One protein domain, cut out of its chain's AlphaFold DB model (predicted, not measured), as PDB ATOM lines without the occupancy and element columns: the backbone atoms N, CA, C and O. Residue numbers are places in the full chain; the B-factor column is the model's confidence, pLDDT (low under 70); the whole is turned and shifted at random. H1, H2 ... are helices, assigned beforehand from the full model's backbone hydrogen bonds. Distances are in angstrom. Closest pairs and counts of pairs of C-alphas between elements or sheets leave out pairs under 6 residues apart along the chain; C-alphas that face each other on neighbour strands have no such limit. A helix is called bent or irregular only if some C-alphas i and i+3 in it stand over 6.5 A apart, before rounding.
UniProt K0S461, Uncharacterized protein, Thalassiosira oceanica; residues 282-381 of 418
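This is residues 282 to 381 of the 418 residues of an uncharacterized protein of Thalassiosira oceanica (UniProt K0S461). Two pairs of helices make the shape: H3 and H4 lie side by side and run the same way, and H1 and H5, a second pair running opposite ways, reach out from H4 to one side at steep tilts to it. Short H2 sits in the angle between H1 and H4, and the long link from H3 to H4 returns over the length of that pair. The printed part has 100 residues with five named helices, in the order H1, H2, H3, H4, H5, and no named strand; the class is all helix. The whole is compact, with a radius of gyration of the C-alphas of 13.7 A, and spans 42 by 30 by 20 A.

The longest helices have 18 residues each. H4, residues 344 to 361, is 25.6 A long and begins with C-alpha 344 at (-3.619, -29.075, -29.749). H3, residues 309 to 326, is also 25.6 A long. H5, residues 363 to 380, is 26.8 A long and ends with C-alpha 380 at (2.472, -31.128, -56.449). H5 is irregular, but only just: C-alphas 363 and 366 are 6.6 A apart. H1, residues 282 to 296, is 20.9 A long and begins with C-alpha 282 at (-6.262, -44.417, -51.403). H2, residues 300 to 306, is 9.8 A long.

H4 is the hub, touching H2, H3 and H5. H3 and H4 touch at a shallow tilt of 25 degrees and run the same way; their closest C-alphas, those of Ser 309 and Lys 344, are 5.0 A apart. H2 touches H4 along residues 344 to 352 of H4 alone, about perpendicular at 75 degrees, with the closest C-alphas, Gln 300 and Ile 348, 6.6 A apart. H4 and H5 touch only at the corner by their link, and only just, with 3 pairs of C-alphas within 8 A; the closest are those of Phe 359 and Asn 365, 6.2 A apart. H1 and H5 touch and run opposite ways at a shallow tilt of 34 degrees, only just short of steep; their closest C-alphas, Val 296 and Glu 366, are 6.2 A apart. H1, with residues 290 to 294 alone, touches H2 at a steep tilt of 52 degrees; C-alphas Lys 290 and Ala 306 are closest, at 5.2 A. H1 and H4 are close but not clearly touching, 7.7 A between the C-alphas of Val 296 and Arg 355. H3 and H5 are apart. Every O i to N i+4 pair is within hydrogen-bond range in H1, H2 and H4; in H3 and in H5 it is 13 of 14.

The two C-alphas farthest apart, those of Ala 282 and Pro 331, are 43.5 A apart. The printed part has no cut. The link from H3 to H4, residues 327 to 343, is long; the links H1 to H2, H2 to H3 and H4 to H5 are tight. The mean pLDDT of the printed part is 87.1, and no printed residue is under 70.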
ATOM      1  N   ALA A 282      -5.777 -44.637 -52.759       73.75
ATOM      2  CA  ALA A 282      -6.262 -44.417 -51.403       73.75
ATOM      3  C   ALA A 282      -5.379 -43.389 -50.680       73.75
ATOM      4  O   ALA A 282      -5.905 -42.404 -50.174       73.75
ATOM      5  N   ASP A 283      -4.053 -43.546 -50.749       76.19
ATOM      6  CA  ASP A 283      -3.078 -42.603 -50.187       76.19
ATOM      7  C   ASP A 283      -3.261 -41.202 -50.778       76.19
ATOM      8  O   ASP A 283      -3.199 -40.210 -50.054       76.19
ATOM      9  N   ARG A 284      -3.497 -41.109 -52.092       79.06
ATOM     10  CA  ARG A 284      -3.728 -39.830 -52.769       79.06
ATOM     11  C   ARG A 284      -5.025 -39.166 -52.324       79.06
ATOM     12  O   ARG A 284      -5.019 -37.971 -52.045       79.06
ATOM     13  N   LYS A 285      -6.125 -39.920 -52.249       82.44
ATOM     14  CA  LYS A 285      -7.424 -39.416 -51.771       82.44
ATOM     15  C   LYS A 285      -7.339 -38.959 -50.324       82.44
ATOM     16  O   LYS A 285      -7.815 -37.875 -50.013       82.44
ATOM     17  N   GLU A 286      -6.692 -39.748 -49.474       86.69
ATOM     18  CA  GLU A 286      -6.458 -39.408 -48.074       86.69
ATOM     19  C   GLU A 286      -5.615 -38.135 -47.949       86.69
ATOM     20  O   GLU A 286      -6.007 -37.213 -47.243       86.69
ATOM     21  N   ALA A 287      -4.503 -38.030 -48.686       86.75
ATOM     22  CA  ALA A 287      -3.649 -36.843 -48.664       86.75
ATOM     23  C   ALA A 287      -4.362 -35.592 -49.204       86.75
ATOM     24  O   ALA A 287      -4.210 -34.511 -48.637       86.75
ATOM     25  N   ARG A 288      -5.165 -35.734 -50.265       87.88
ATOM     26  CA  ARG A 288      -5.966 -34.636 -50.823       87.88
ATOM     27  C   ARG A 288      -7.043 -34.184 -49.846       87.88
ATOM     28  O   ARG A 288      -7.195 -32.986 -49.633       87.88
ATOM     29  N   GLN A 289      -7.770 -35.127 -49.245       90.06
ATOM     30  CA  GLN A 289      -8.781 -34.819 -48.237       90.06
ATOM     31  C   GLN A 289      -8.140 -34.134 -47.034       90.06
ATOM     32  O   GLN A 289      -8.618 -33.096 -46.604       90.06
ATOM     33  N   LYS A 290      -6.997 -34.646 -46.570       90.81
ATOM     34  CA  LYS A 290      -6.220 -34.034 -45.496       90.81
ATOM     35  C   LYS A 290      -5.829 -32.592 -45.820       90.81
ATOM     36  O   LYS A 290      -6.016 -31.728 -44.975       90.81
ATOM     37  N   ALA A 291      -5.322 -32.318 -47.024       89.88
ATOM     38  CA  ALA A 291      -4.964 -30.960 -47.444       89.88
ATOM     39  C   ALA A 291      -6.187 -30.025 -47.499       89.88
ATOM     40  O   ALA A 291      -6.113 -28.873 -47.075       89.88
ATOM     41  N   LEU A 292      -7.335 -30.526 -47.968       91.12
ATOM     42  CA  LEU A 292      -8.593 -29.777 -47.954       91.12
ATOM     43  C   LEU A 292      -9.066 -29.502 -46.521       91.12
ATOM     44  O   LEU A 292      -9.390 -28.363 -46.192       91.12
ATOM     45  N   ASP A 293      -9.056 -30.508 -45.649       92.00
ATOM     46  CA  ASP A 293      -9.451 -30.360 -44.250       92.00
ATOM     47  C   ASP A 293      -8.540 -29.358 -43.535       92.00
ATOM     48  O   ASP A 293      -9.019 -28.466 -42.828       92.00
ATOM     49  N   GLN A 294      -7.231 -29.446 -43.791       90.38
ATOM     50  CA  GLN A 294      -6.257 -28.478 -43.307       90.38
ATOM     51  C   GLN A 294      -6.616 -27.068 -43.747       90.38
ATOM     52  O   GLN A 294      -6.533 -26.186 -42.912       90.38
ATOM     53  N   ALA A 295      -7.065 -26.840 -44.980       89.62
ATOM     54  CA  ALA A 295      -7.326 -25.499 -45.498       89.62
ATOM     55  C   ALA A 295      -8.652 -24.882 -45.033       89.62
ATOM     56  O   ALA A 295      -8.712 -23.672 -44.798       89.62
ATOM     57  N   VAL A 296      -9.714 -25.691 -44.928       92.25
ATOM     58  CA  VAL A 296     -11.087 -25.168 -44.803       92.25
ATOM     59  C   VAL A 296     -11.978 -25.866 -43.780       92.25
ATOM     60  O   VAL A 296     -13.062 -25.362 -43.500       92.25
ATOM     61  N   SER A 297     -11.569 -26.990 -43.182       92.19
ATOM     62  CA  SER A 297     -12.453 -27.680 -42.235       92.19
ATOM     63  C   SER A 297     -12.762 -26.817 -41.003       92.19
ATOM     64  O   SER A 297     -11.904 -26.105 -40.469       92.19
ATOM     65  N   LEU A 298     -14.015 -26.928 -40.546       92.50
ATOM     66  CA  LEU A 298     -14.543 -26.395 -39.288       92.50
ATOM     67  C   LEU A 298     -14.878 -27.509 -38.279       92.50
ATOM     68  O   LEU A 298     -15.449 -27.242 -37.217       92.50
ATOM     69  N   SER A 299     -14.561 -28.760 -38.614       94.25
ATOM     70  CA  SER A 299     -14.804 -29.930 -37.778       94.25
ATOM     71  C   SER A 299     -13.604 -30.187 -36.882       94.25
ATOM     72  O   SER A 299     -12.465 -30.308 -37.331       94.25
ATOM     73  N   GLN A 300     -13.863 -30.322 -35.583       91.62
ATOM     74  CA  GLN A 300     -12.811 -30.628 -34.622       91.62
ATOM     75  C   GLN A 300     -12.120 -31.961 -34.932       91.62
ATOM     76  O   GLN A 300     -10.907 -32.062 -34.775       91.62
ATOM     77  N   THR A 301     -12.880 -32.967 -35.361       91.88
ATOM     78  CA  THR A 301     -12.358 -34.309 -35.643       91.88
ATOM     79  C   THR A 301     -11.497 -34.320 -36.904       91.88
ATOM     80  O   THR A 301     -10.429 -34.923 -36.908       91.88
ATOM     81  N   GLU A 302     -11.933 -33.627 -37.958       91.75
ATOM     82  CA  GLU A 302     -11.182 -33.531 -39.218       91.75
ATOM     83  C   GLU A 302      -9.866 -32.785 -38.999       91.75
ATOM     84  O   GLU A 302      -8.811 -33.302 -39.344       91.75
ATOM     85  N   LEU A 303      -9.893 -31.636 -38.313       90.00
ATOM     86  CA  LEU A 303      -8.682 -30.873 -37.997       90.00
ATOM     87  C   LEU A 303      -7.726 -31.628 -37.065       90.00
ATOM     88  O   LEU A 303      -6.509 -31.518 -37.214       90.00
ATOM     89  N   ASP A 304      -8.247 -32.411 -36.115       89.25
ATOM     90  CA  ASP A 304      -7.399 -33.230 -35.245       89.25
ATOM     91  C   ASP A 304      -6.708 -34.356 -36.025       89.25
ATOM     92  O   ASP A 304      -5.534 -34.633 -35.790       89.25
ATOM     93  N   ASN A 305      -7.375 -34.951 -37.011       87.06
ATOM     94  CA  ASN A 305      -6.748 -35.939 -37.889       87.06
ATOM     95  C   ASN A 305      -5.797 -35.294 -38.910       87.06
ATOM     96  O   ASN A 305      -4.791 -35.895 -39.297       87.06
ATOM     97  N   ALA A 306      -6.104 -34.073 -39.346       86.25
ATOM     98  CA  ALA A 306      -5.409 -33.427 -40.444       86.25
ATOM     99  C   ALA A 306      -4.135 -32.681 -40.019       86.25
ATOM    100  O   ALA A 306      -3.196 -32.605 -40.804       86.25
ATOM    101  N   PHE A 307      -4.039 -32.182 -38.788       85.06
ATOM    102  CA  PHE A 307      -2.875 -31.410 -38.344       85.06
ATOM    103  C   PHE A 307      -2.006 -32.123 -37.303       85.06
ATOM    104  O   PHE A 307      -2.505 -32.821 -36.415       85.06
ATOM    105  N   LEU A 308      -0.697 -31.864 -37.335       81.94
ATOM    106  CA  LEU A 308       0.180 -32.005 -36.167       81.94
ATOM    107  C   LEU A 308       0.024 -30.798 -35.228       81.94
ATOM    108  O   LEU A 308      -0.456 -29.743 -35.624       81.94
ATOM    109  N   SER A 309       0.410 -30.938 -33.954       75.94
ATOM    110  CA  SER A 309       0.170 -29.898 -32.932       75.94
ATOM    111  C   SER A 309       0.762 -28.527 -33.285       75.94
ATOM    112  O   SER A 309       0.158 -27.499 -32.966       75.94
ATOM    113  N   ASP A 310       1.933 -28.517 -33.919       77.88
ATOM    114  CA  ASP A 310       2.649 -27.289 -34.270       77.88
ATOM    115  C   ASP A 310       2.082 -26.651 -35.542       77.88
ATOM    116  O   ASP A 310       1.850 -25.446 -35.553       77.88
ATOM    117  N   GLU A 311       1.687 -27.466 -36.525       85.19
ATOM    118  CA  GLU A 311       1.028 -27.012 -37.757       85.19
ATOM    119  C   GLU A 311      -0.308 -26.293 -37.473       85.19
ATOM    120  O   GLU A 311      -0.612 -25.286 -38.105       85.19
ATOM    121  N   VAL A 312      -1.090 -26.741 -36.470       86.50
ATOM    122  CA  VAL A 312      -2.304 -26.000 -36.044       86.50
ATOM    123  C   VAL A 312      -1.943 -24.589 -35.575       86.50
ATOM    124  O   VAL A 312      -2.721 -23.658 -35.755       86.50
ATOM    125  N   GLY A 313      -0.789 -24.434 -34.920       85.38
ATOM    126  CA  GLY A 313      -0.325 -23.148 -34.413       85.38
ATOM    127  C   GLY A 313       0.007 -22.172 -35.537       85.38
ATOM    128  O   GLY A 313      -0.427 -21.025 -35.482       85.38
ATOM    129  N   GLU A 314       0.722 -22.636 -36.560       87.44
ATOM    130  CA  GLU A 314       1.072 -21.835 -37.739       87.44
ATOM    131  C   GLU A 314      -0.175 -21.398 -38.515       87.44
ATOM    132  O   GLU A 314      -0.351 -20.212 -38.795       87.44
ATOM    133  N   GLU A 315      -1.098 -22.326 -38.770       89.69
ATOM    134  CA  GLU A 315      -2.341 -22.027 -39.487       89.69
ATOM    135  C   GLU A 315      -3.264 -21.086 -38.692       89.69
ATOM    136  O   GLU A 315      -3.933 -20.218 -39.259       89.69
ATOM    137  N   LEU A 316      -3.291 -21.223 -37.362       89.94
ATOM    138  CA  LEU A 316      -4.009 -20.309 -36.475       89.94
ATOM    139  C   LEU A 316      -3.462 -18.884 -36.585       89.94
ATOM    140  O   LEU A 316      -4.247 -17.947 -36.721       89.94
ATOM    141  N   LEU A 317      -2.137 -18.722 -36.538       89.81
ATOM    142  CA  LEU A 317      -1.498 -17.414 -36.681       89.81
ATOM    143  C   LEU A 317      -1.760 -16.814 -38.066       89.81
ATOM    144  O   LEU A 317      -2.148 -15.654 -38.144       89.81
ATOM    145  N   SER A 318      -1.654 -17.615 -39.131       89.75
ATOM    146  CA  SER A 318      -1.974 -17.176 -40.495       89.75
ATOM    147  C   SER A 318      -3.437 -16.731 -40.637       89.75
ATOM    148  O   SER A 318      -3.720 -15.698 -41.237       89.75
ATOM    149  N   THR A 319      -4.383 -17.453 -40.025       89.38
ATOM    150  CA  THR A 319      -5.811 -17.081 -40.050       89.38
ATOM    151  C   THR A 319      -6.068 -15.758 -39.321       89.38
ATOM    152  O   THR A 319      -6.824 -14.925 -39.814       89.38
ATOM    153  N   ILE A 320      -5.438 -15.549 -38.159       89.75
ATOM    154  CA  ILE A 320      -5.546 -14.291 -37.399       89.75
ATOM    155  C   ILE A 320      -4.942 -13.132 -38.193       89.75
ATOM    156  O   ILE A 320      -5.523 -12.051 -38.221       89.75
ATOM    157  N   GLN A 321      -3.806 -13.368 -38.850       89.88
ATOM    158  CA  GLN A 321      -3.156 -12.376 -39.694       89.88
ATOM    159  C   GLN A 321      -4.088 -11.915 -40.817       89.88
ATOM    160  O   GLN A 321      -4.307 -10.722 -40.965       89.88
ATOM    161  N   ILE A 322      -4.722 -12.841 -41.541       87.81
ATOM    162  CA  ILE A 322      -5.662 -12.497 -42.620       87.81
ATOM    163  C   ILE A 322      -6.855 -11.693 -42.087       87.81
ATOM    164  O   ILE A 322      -7.250 -10.706 -42.697       87.81
ATOM    165  N   LEU A 323      -7.416 -12.087 -40.943       89.12
ATOM    166  CA  LEU A 323      -8.527 -11.358 -40.328       89.12
ATOM    167  C   LEU A 323      -8.144  -9.917 -39.970       89.12
ATOM    168  O   LEU A 323      -8.887  -8.995 -40.279       89.12
ATOM    169  N   ASN A 324      -6.990  -9.720 -39.337       90.00
ATOM    170  CA  ASN A 324      -6.594  -8.404 -38.844       90.00
ATOM    171  C   ASN A 324      -5.970  -7.508 -39.922       90.00
ATOM    172  O   ASN A 324      -6.203  -6.308 -39.896       90.00
ATOM    173  N   GLU A 325      -5.162  -8.068 -40.826       88.50
ATOM    174  CA  GLU A 325      -4.384  -7.302 -41.813       88.50
ATOM    175  C   GLU A 325      -5.085  -7.199 -43.169       88.50
ATOM    176  O   GLU A 325      -4.969  -6.170 -43.822       88.50
ATOM    177  N   ASN A 326      -5.810  -8.236 -43.607       87.50
ATOM    178  CA  ASN A 326      -6.433  -8.229 -44.937       87.50
ATOM    179  C   ASN A 326      -7.910  -7.830 -44.889       87.50
ATOM    180  O   ASN A 326      -8.397  -7.212 -45.830       87.50
ATOM    181  N   LEU A 327      -8.630  -8.240 -43.839       86.50
ATOM    182  CA  LEU A 327     -10.064  -7.968 -43.684       86.50
ATOM    183  C   LEU A 327     -10.374  -6.868 -42.664       86.50
ATOM    184  O   LEU A 327     -11.526  -6.457 -42.583       86.50
ATOM    185  N   GLU A 328      -9.376  -6.424 -41.892       87.38
ATOM    186  CA  GLU A 328      -9.483  -5.342 -40.901       87.38
ATOM    187  C   GLU A 328     -10.734  -5.451 -39.998       87.38
ATOM    188  O   GLU A 328     -11.426  -4.469 -39.737       87.38
ATOM    189  N   VAL A 329     -11.059  -6.663 -39.518       86.19
ATOM    190  CA  VAL A 329     -12.281  -6.888 -38.716       86.19
ATOM    191  C   VAL A 329     -12.301  -6.060 -37.427       86.19
ATOM    192  O   VAL A 329     -11.350  -6.087 -36.644       86.19
ATOM    193  N   GLU A 330     -13.443  -5.426 -37.139       82.31
ATOM    194  CA  GLU A 330     -13.699  -4.722 -35.879       82.31
ATOM    195  C   GLU A 330     -14.641  -5.514 -34.943       82.31
ATOM    196  O   GLU A 330     -15.757  -5.868 -35.338       82.31
ATOM    197  N   PRO A 331     -14.258  -5.767 -33.672       82.44
ATOM    198  CA  PRO A 331     -12.953  -5.489 -33.070       82.44
ATOM    199  C   PRO A 331     -11.863  -6.473 -33.548       82.44
ATOM    200  O   PRO A 331     -12.173  -7.642 -33.807       82.44
ATOM    201  N   PRO A 332     -10.583  -6.049 -33.576       84.75
ATOM    202  CA  PRO A 332      -9.489  -6.887 -34.049       84.75
ATOM    203  C   PRO A 332      -9.333  -8.138 -33.190       84.75
ATOM    204  O   PRO A 332      -9.489  -8.126 -31.961       84.75
ATOM    205  N   VAL A 333      -8.984  -9.244 -33.841       87.50
ATOM    206  CA  VAL A 333      -8.754 -10.516 -33.168       87.50
ATOM    207  C   VAL A 333      -7.494 -10.410 -32.304       87.50
ATOM    208  O   VAL A 333      -6.425 -10.077 -32.818       87.50
ATOM    209  N   PRO A 334      -7.567 -10.720 -30.995       84.56
ATOM    210  CA  PRO A 334      -6.414 -10.588 -30.115       84.56
ATOM    211  C   PRO A 334      -5.292 -11.564 -30.509       84.56
ATOM    212  O   PRO A 334      -5.575 -12.720 -30.846       84.56
ATOM    213  N   PRO A 335      -4.017 -11.147 -30.405       81.06
ATOM    214  CA  PRO A 335      -2.887 -12.003 -30.734       81.06
ATOM    215  C   PRO A 335      -2.836 -13.219 -29.802       81.06
ATOM    216  O   PRO A 335      -2.923 -13.106 -28.575       81.06
ATOM    217  N   VAL A 336      -2.668 -14.408 -30.384       82.44
ATOM    218  CA  VAL A 336      -2.582 -15.664 -29.630       82.44
ATOM    219  C   VAL A 336      -1.123 -16.014 -29.361       82.44
ATOM    220  O   VAL A 336      -0.323 -16.186 -30.273       82.44
ATOM    221  N   SER A 337      -0.777 -16.204 -28.086       81.00
ATOM    222  CA  SER A 337       0.531 -16.747 -27.708       81.00
ATOM    223  C   SER A 337       0.499 -18.278 -27.726       81.00
ATOM    224  O   SER A 337      -0.098 -18.904 -26.844       81.00
ATOM    225  N   LEU A 338       1.197 -18.893 -28.687       78.62
ATOM    226  CA  LEU A 338       1.303 -20.357 -28.810       78.62
ATOM    227  C   LEU A 338       1.938 -21.033 -27.578       78.62
ATOM    228  O   LEU A 338       1.674 -22.208 -27.320       78.62
ATOM    229  N   ASN A 339       2.705 -20.283 -26.776       73.81
ATOM    230  CA  ASN A 339       3.293 -20.744 -25.512       73.81
ATOM    231  C   ASN A 339       2.263 -20.854 -24.373       73.81
ATOM    232  O   ASN A 339       2.449 -21.646 -23.444       73.81
ATOM    233  N   LYS A 340       1.181 -20.064 -24.437       75.25
ATOM    234  CA  LYS A 340       0.074 -20.095 -23.467       75.25
ATOM    235  C   LYS A 340      -0.969 -21.151 -23.838       75.25
ATOM    236  O   LYS A 340      -1.497 -21.811 -22.950       75.25
ATOM    237  N   VAL A 341      -1.213 -21.366 -25.134       77.50
ATOM    238  CA  VAL A 341      -2.131 -22.403 -25.636       77.50
ATOM    239  C   VAL A 341      -1.346 -23.673 -25.963       77.50
ATOM    240  O   VAL A 341      -0.948 -23.912 -27.106       77.50
ATOM    241  N   LYS A 342      -1.081 -24.485 -24.935       74.75
ATOM    242  CA  LYS A 342      -0.214 -25.668 -25.064       74.75
ATOM    243  C   LYS A 342      -0.910 -26.871 -25.693       74.75
ATOM    244  O   LYS A 342      -0.234 -27.724 -26.259       74.75
ATOM    245  N   SER A 343      -2.236 -26.979 -25.583       87.19
ATOM    246  CA  SER A 343      -2.938 -28.158 -26.087       87.19
ATOM    247  C   SER A 343      -3.381 -27.982 -27.539       87.19
ATOM    248  O   SER A 343      -4.020 -26.993 -27.905       87.19
ATOM    249  N   LYS A 344      -3.119 -28.998 -28.368       88.06
ATOM    250  CA  LYS A 344      -3.619 -29.075 -29.749       88.06
ATOM    251  C   LYS A 344      -5.136 -28.863 -29.823       88.06
ATOM    252  O   LYS A 344      -5.630 -28.152 -30.690       88.06
ATOM    253  N   LYS A 345      -5.877 -29.424 -28.862       90.44
ATOM    254  CA  LYS A 345      -7.340 -29.321 -28.782       90.44
ATOM    255  C   LYS A 345      -7.821 -27.875 -28.624       90.44
ATOM    256  O   LYS A 345      -8.819 -27.501 -29.234       90.44
ATOM    257  N   GLU A 346      -7.144 -27.073 -27.805       89.44
ATOM    258  CA  GLU A 346      -7.466 -25.649 -27.645       89.44
ATOM    259  C   GLU A 346      -7.086 -24.846 -28.886       89.44
ATOM    260  O   GLU A 346      -7.886 -24.022 -29.329       89.44
ATOM    261  N   ARG A 347      -5.925 -25.134 -29.494       91.06
ATOM    262  CA  ARG A 347      -5.514 -24.508 -30.762       91.06
ATOM    263  C   ARG A 347      -6.551 -24.757 -31.864       91.06
ATOM    264  O   ARG A 347      -6.969 -23.808 -32.516       91.06
ATOM    265  N   ILE A 348      -7.056 -25.988 -31.993       92.25
ATOM    266  CA  ILE A 348      -8.120 -26.337 -32.953       92.25
ATOM    267  C   ILE A 348      -9.413 -25.566 -32.665       92.25
ATOM    268  O   ILE A 348     -10.036 -25.051 -33.587       92.25
ATOM    269  N   LYS A 349      -9.826 -25.444 -31.396       93.00
ATOM    270  CA  LYS A 349     -11.033 -24.672 -31.044       93.00
ATOM    271  C   LYS A 349     -10.917 -23.202 -31.452       93.00
ATOM    272  O   LYS A 349     -11.884 -22.642 -31.964       93.00
ATOM    273  N   LEU A 350      -9.753 -22.589 -31.224       92.12
ATOM    274  CA  LEU A 350      -9.485 -21.212 -31.642       92.12
ATOM    275  C   LEU A 350      -9.457 -21.090 -33.167       92.12
ATOM    276  O   LEU A 350     -10.088 -20.186 -33.705       92.12
ATOM    277  N   LEU A 351      -8.822 -22.039 -33.859       93.19
ATOM    278  CA  LEU A 351      -8.791 -22.070 -35.320       93.19
ATOM    279  C   LEU A 351     -10.205 -22.139 -35.910       93.19
ATOM    280  O   LEU A 351     -10.535 -21.343 -36.778       93.19
ATOM    281  N   ILE A 352     -11.072 -23.017 -35.392       94.50
ATOM    282  CA  ILE A 352     -12.478 -23.107 -35.827       94.50
ATOM    283  C   ILE A 352     -13.206 -21.782 -35.588       94.50
ATOM    284  O   ILE A 352     -13.947 -21.325 -36.457       94.50
ATOM    285  N   LYS A 353     -13.009 -21.158 -34.417       93.62
ATOM    286  CA  LYS A 353     -13.636 -19.872 -34.087       93.62
ATOM    287  C   LYS A 353     -13.253 -18.797 -35.107       93.62
ATOM    288  O   LYS A 353     -14.136 -18.113 -35.612       93.62
ATOM    289  N   TYR A 354     -11.965 -18.662 -35.413       92.88
ATOM    290  CA  TYR A 354     -11.486 -17.620 -36.321       92.88
ATOM    291  C   TYR A 354     -11.752 -17.942 -37.788       92.88
ATOM    292  O   TYR A 354     -12.091 -17.039 -38.537       92.88
ATOM    293  N   ARG A 355     -11.739 -19.213 -38.200       93.06
ATOM    294  CA  ARG A 355     -12.185 -19.591 -39.549       93.06
ATOM    295  C   ARG A 355     -13.654 -19.299 -39.795       93.06
ATOM    296  O   ARG A 355     -13.995 -18.839 -40.872       93.06
ATOM    297  N   ARG A 356     -14.523 -19.516 -38.801       93.44
ATOM    298  CA  ARG A 356     -15.931 -19.105 -38.913       93.44
ATOM    299  C   ARG A 356     -16.054 -17.603 -39.119       93.44
ATOM    300  O   ARG A 356     -16.825 -17.194 -39.968       93.44
ATOM    301  N   LEU A 357     -15.282 -16.810 -38.375       91.62
ATOM    302  CA  LEU A 357     -15.264 -15.362 -38.560       91.62
ATOM    303  C   LEU A 357     -14.739 -14.988 -39.953       91.62
ATOM    304  O   LEU A 357     -15.333 -14.150 -40.615       91.62
ATOM    305  N   LEU A 358     -13.674 -15.644 -40.421       90.12
ATOM    306  CA  LEU A 358     -13.097 -15.427 -41.747       90.12
ATOM    307  C   LEU A 358     -14.125 -15.692 -42.847       90.12
ATOM    308  O   LEU A 358     -14.369 -14.820 -43.668       90.12
ATOM    309  N   PHE A 359     -14.772 -16.856 -42.820       91.50
ATOM    310  CA  PHE A 359     -15.755 -17.240 -43.833       91.50
ATOM    311  C   PHE A 359     -17.066 -16.461 -43.739       91.50
ATOM    312  O   PHE A 359     -17.816 -16.475 -44.695       91.50
ATOM    313  N   GLN A 360     -17.349 -15.799 -42.614       89.69
ATOM    314  CA  GLN A 360     -18.484 -14.876 -42.487       89.69
ATOM    315  C   GLN A 360     -18.181 -13.479 -43.041       89.69
ATOM    316  O   GLN A 360     -19.105 -12.771 -43.422       89.69
ATOM    317  N   ASN A 361     -16.914 -13.055 -43.017       88.69
ATOM    318  CA  ASN A 361     -16.498 -11.751 -43.545       88.69
ATOM    319  C   ASN A 361     -16.106 -11.829 -45.027       88.69
ATOM    320  O   ASN A 361     -16.180 -10.830 -45.733       88.69
ATOM    321  N   ASP A 362     -15.715 -13.013 -45.499       87.31
ATOM    322  CA  ASP A 362     -15.422 -13.303 -46.897       87.31
ATOM    323  C   ASP A 362     -15.986 -14.688 -47.263       87.31
ATOM    324  O   ASP A 362     -15.323 -15.723 -47.123       87.31
ATOM    325  N   ASP A 363     -17.234 -14.693 -47.740       82.25
ATOM    326  CA  ASP A 363     -17.958 -15.900 -48.164       82.25
ATOM    327  C   ASP A 363     -17.260 -16.616 -49.341       82.25
ATOM    328  O   ASP A 363     -17.409 -17.829 -49.527       82.25
ATOM    329  N   ALA A 364     -16.471 -15.889 -50.147       87.50
ATOM    330  CA  ALA A 364     -15.730 -16.456 -51.272       87.50
ATOM    331  C   ALA A 364     -14.424 -17.137 -50.830       87.50
ATOM    332  O   ALA A 364     -13.949 -18.048 -51.523       87.50
ATOM    333  N   ASN A 365     -13.882 -16.770 -49.662       87.75
ATOM    334  CA  ASN A 365     -12.606 -17.274 -49.149       87.75
ATOM    335  C   ASN A 365     -12.563 -18.800 -49.068       87.75
ATOM    336  O   ASN A 365     -11.559 -19.423 -49.415       87.75
ATOM    337  N   GLU A 366     -13.651 -19.427 -48.606       88.94
ATOM    338  CA  GLU A 366     -13.701 -20.882 -48.458       88.94
ATOM    339  C   GLU A 366     -13.576 -21.572 -49.824       88.94
ATOM    340  O   GLU A 366     -12.770 -22.493 -50.000       88.94
ATOM    341  N   ALA A 367     -14.349 -21.112 -50.811       87.94
ATOM    342  CA  ALA A 367     -14.329 -21.657 -52.162       87.94
ATOM    343  C   ALA A 367     -12.976 -21.412 -52.848       87.94
ATOM    344  O   ALA A 367     -12.444 -22.313 -53.505       87.94
ATOM    345  N   GLU A 368     -12.386 -20.231 -52.654       90.38
ATOM    346  CA  GLU A 368     -11.074 -19.884 -53.193       90.38
ATOM    347  C   GLU A 368      -9.964 -20.742 -52.578       90.38
ATOM    348  O   GLU A 368      -9.179 -21.343 -53.316       90.38
ATOM    349  N   ARG A 369      -9.941 -20.907 -51.248       90.06
ATOM    350  CA  ARG A 369      -8.999 -21.804 -50.559       90.06
ATOM    351  C   ARG A 369      -9.134 -23.241 -51.047       90.06
ATOM    352  O   ARG A 369      -8.124 -23.870 -51.360       90.06
ATOM    353  N   ARG A 370     -10.363 -23.763 -51.169       90.75
ATOM    354  CA  ARG A 370     -10.613 -25.111 -51.717       90.75
ATOM    355  C   ARG A 370     -10.051 -25.251 -53.129       90.75
ATOM    356  O   ARG A 370      -9.398 -26.251 -53.425       90.75
ATOM    357  N   LYS A 371     -10.294 -24.262 -53.994       89.88
ATOM    358  CA  LYS A 371      -9.819 -24.262 -55.383       89.88
ATOM    359  C   LYS A 371      -8.297 -24.195 -55.452       89.88
ATOM    360  O   LYS A 371      -7.701 -25.006 -56.157       89.88
ATOM    361  N   LYS A 372      -7.681 -23.288 -54.693       91.44
ATOM    362  CA  LYS A 372      -6.229 -23.113 -54.626       91.44
ATOM    363  C   LYS A 372      -5.542 -24.382 -54.134       91.44
ATOM    364  O   LYS A 372      -4.685 -24.905 -54.828       91.44
ATOM    365  N   VAL A 373      -5.996 -24.956 -53.018       90.81
ATOM    366  CA  VAL A 373      -5.426 -26.208 -52.496       90.81
ATOM    367  C   VAL A 373      -5.622 -27.372 -53.459       90.81
ATOM    368  O   VAL A 373      -4.716 -28.182 -53.618       90.81
ATOM    369  N   ALA A 374      -6.768 -27.465 -54.137       86.38
ATOM    370  CA  ALA A 374      -6.959 -28.487 -55.158       86.38
ATOM    371  C   ALA A 374      -5.985 -28.315 -56.336       86.38
ATOM    372  O   ALA A 374      -5.437 -29.308 -56.801       86.38
ATOM    373  N   GLN A 375      -5.745 -27.085 -56.797       86.94
ATOM    374  CA  GLN A 375      -4.783 -26.799 -57.866       86.94
ATOM    375  C   GLN A 375      -3.342 -27.074 -57.425       86.94
ATOM    376  O   GLN A 375      -2.640 -27.823 -58.100       86.94
ATOM    377  N   ASP A 376      -2.932 -26.551 -56.269       87.56
ATOM    378  CA  ASP A 376      -1.598 -26.759 -55.697       87.56
ATOM    379  C   ASP A 376      -1.320 -28.252 -55.480       87.56
ATOM    380  O   ASP A 376      -0.228 -28.738 -55.774       87.56
ATOM    381  N   PHE A 377      -2.327 -29.014 -55.034       86.69
ATOM    382  CA  PHE A 377      -2.215 -30.461 -54.864       86.69
ATOM    383  C   PHE A 377      -1.985 -31.186 -56.193       86.69
ATOM    384  O   PHE A 377      -1.175 -32.107 -56.242       86.69
ATOM    385  N   GLU A 378      -2.672 -30.796 -57.268       81.44
ATOM    386  CA  GLU A 378      -2.496 -31.410 -58.591       81.44
ATOM    387  C   GLU A 378      -1.156 -31.021 -59.233       81.44
ATOM    388  O   GLU A 378      -0.541 -31.856 -59.888       81.44
ATOM    389  N   VAL A 379      -0.647 -29.807 -58.990       82.12
ATOM    390  CA  VAL A 379       0.721 -29.417 -59.386       82.12
ATOM    391  C   VAL A 379       1.759 -30.237 -58.623       82.12
ATOM    392  O   VAL A 379       2.740 -30.708 -59.193       82.12
ATOM    393  N   GLN A 380       1.545 -30.418 -57.320       76.44
ATOM    394  CA  GLN A 380       2.472 -31.128 -56.449       76.44
ATOM    395  C   GLN A 380       2.450 -32.649 -56.662       76.44
ATOM    396  O   GLN A 380       3.477 -33.308 -56.506       76.44
ATOM    397  N   TYR A 381       1.289 -33.205 -56.995       75.19
ATOM    398  CA  TYR A 381       1.069 -34.627 -57.233       75.19
ATOM    399  C   TYR A 381       0.338 -34.811 -58.571       75.19
ATOM    400  O   TYR A 381      -0.853 -35.141 -58.579       75.19
TER     401      TYR A 381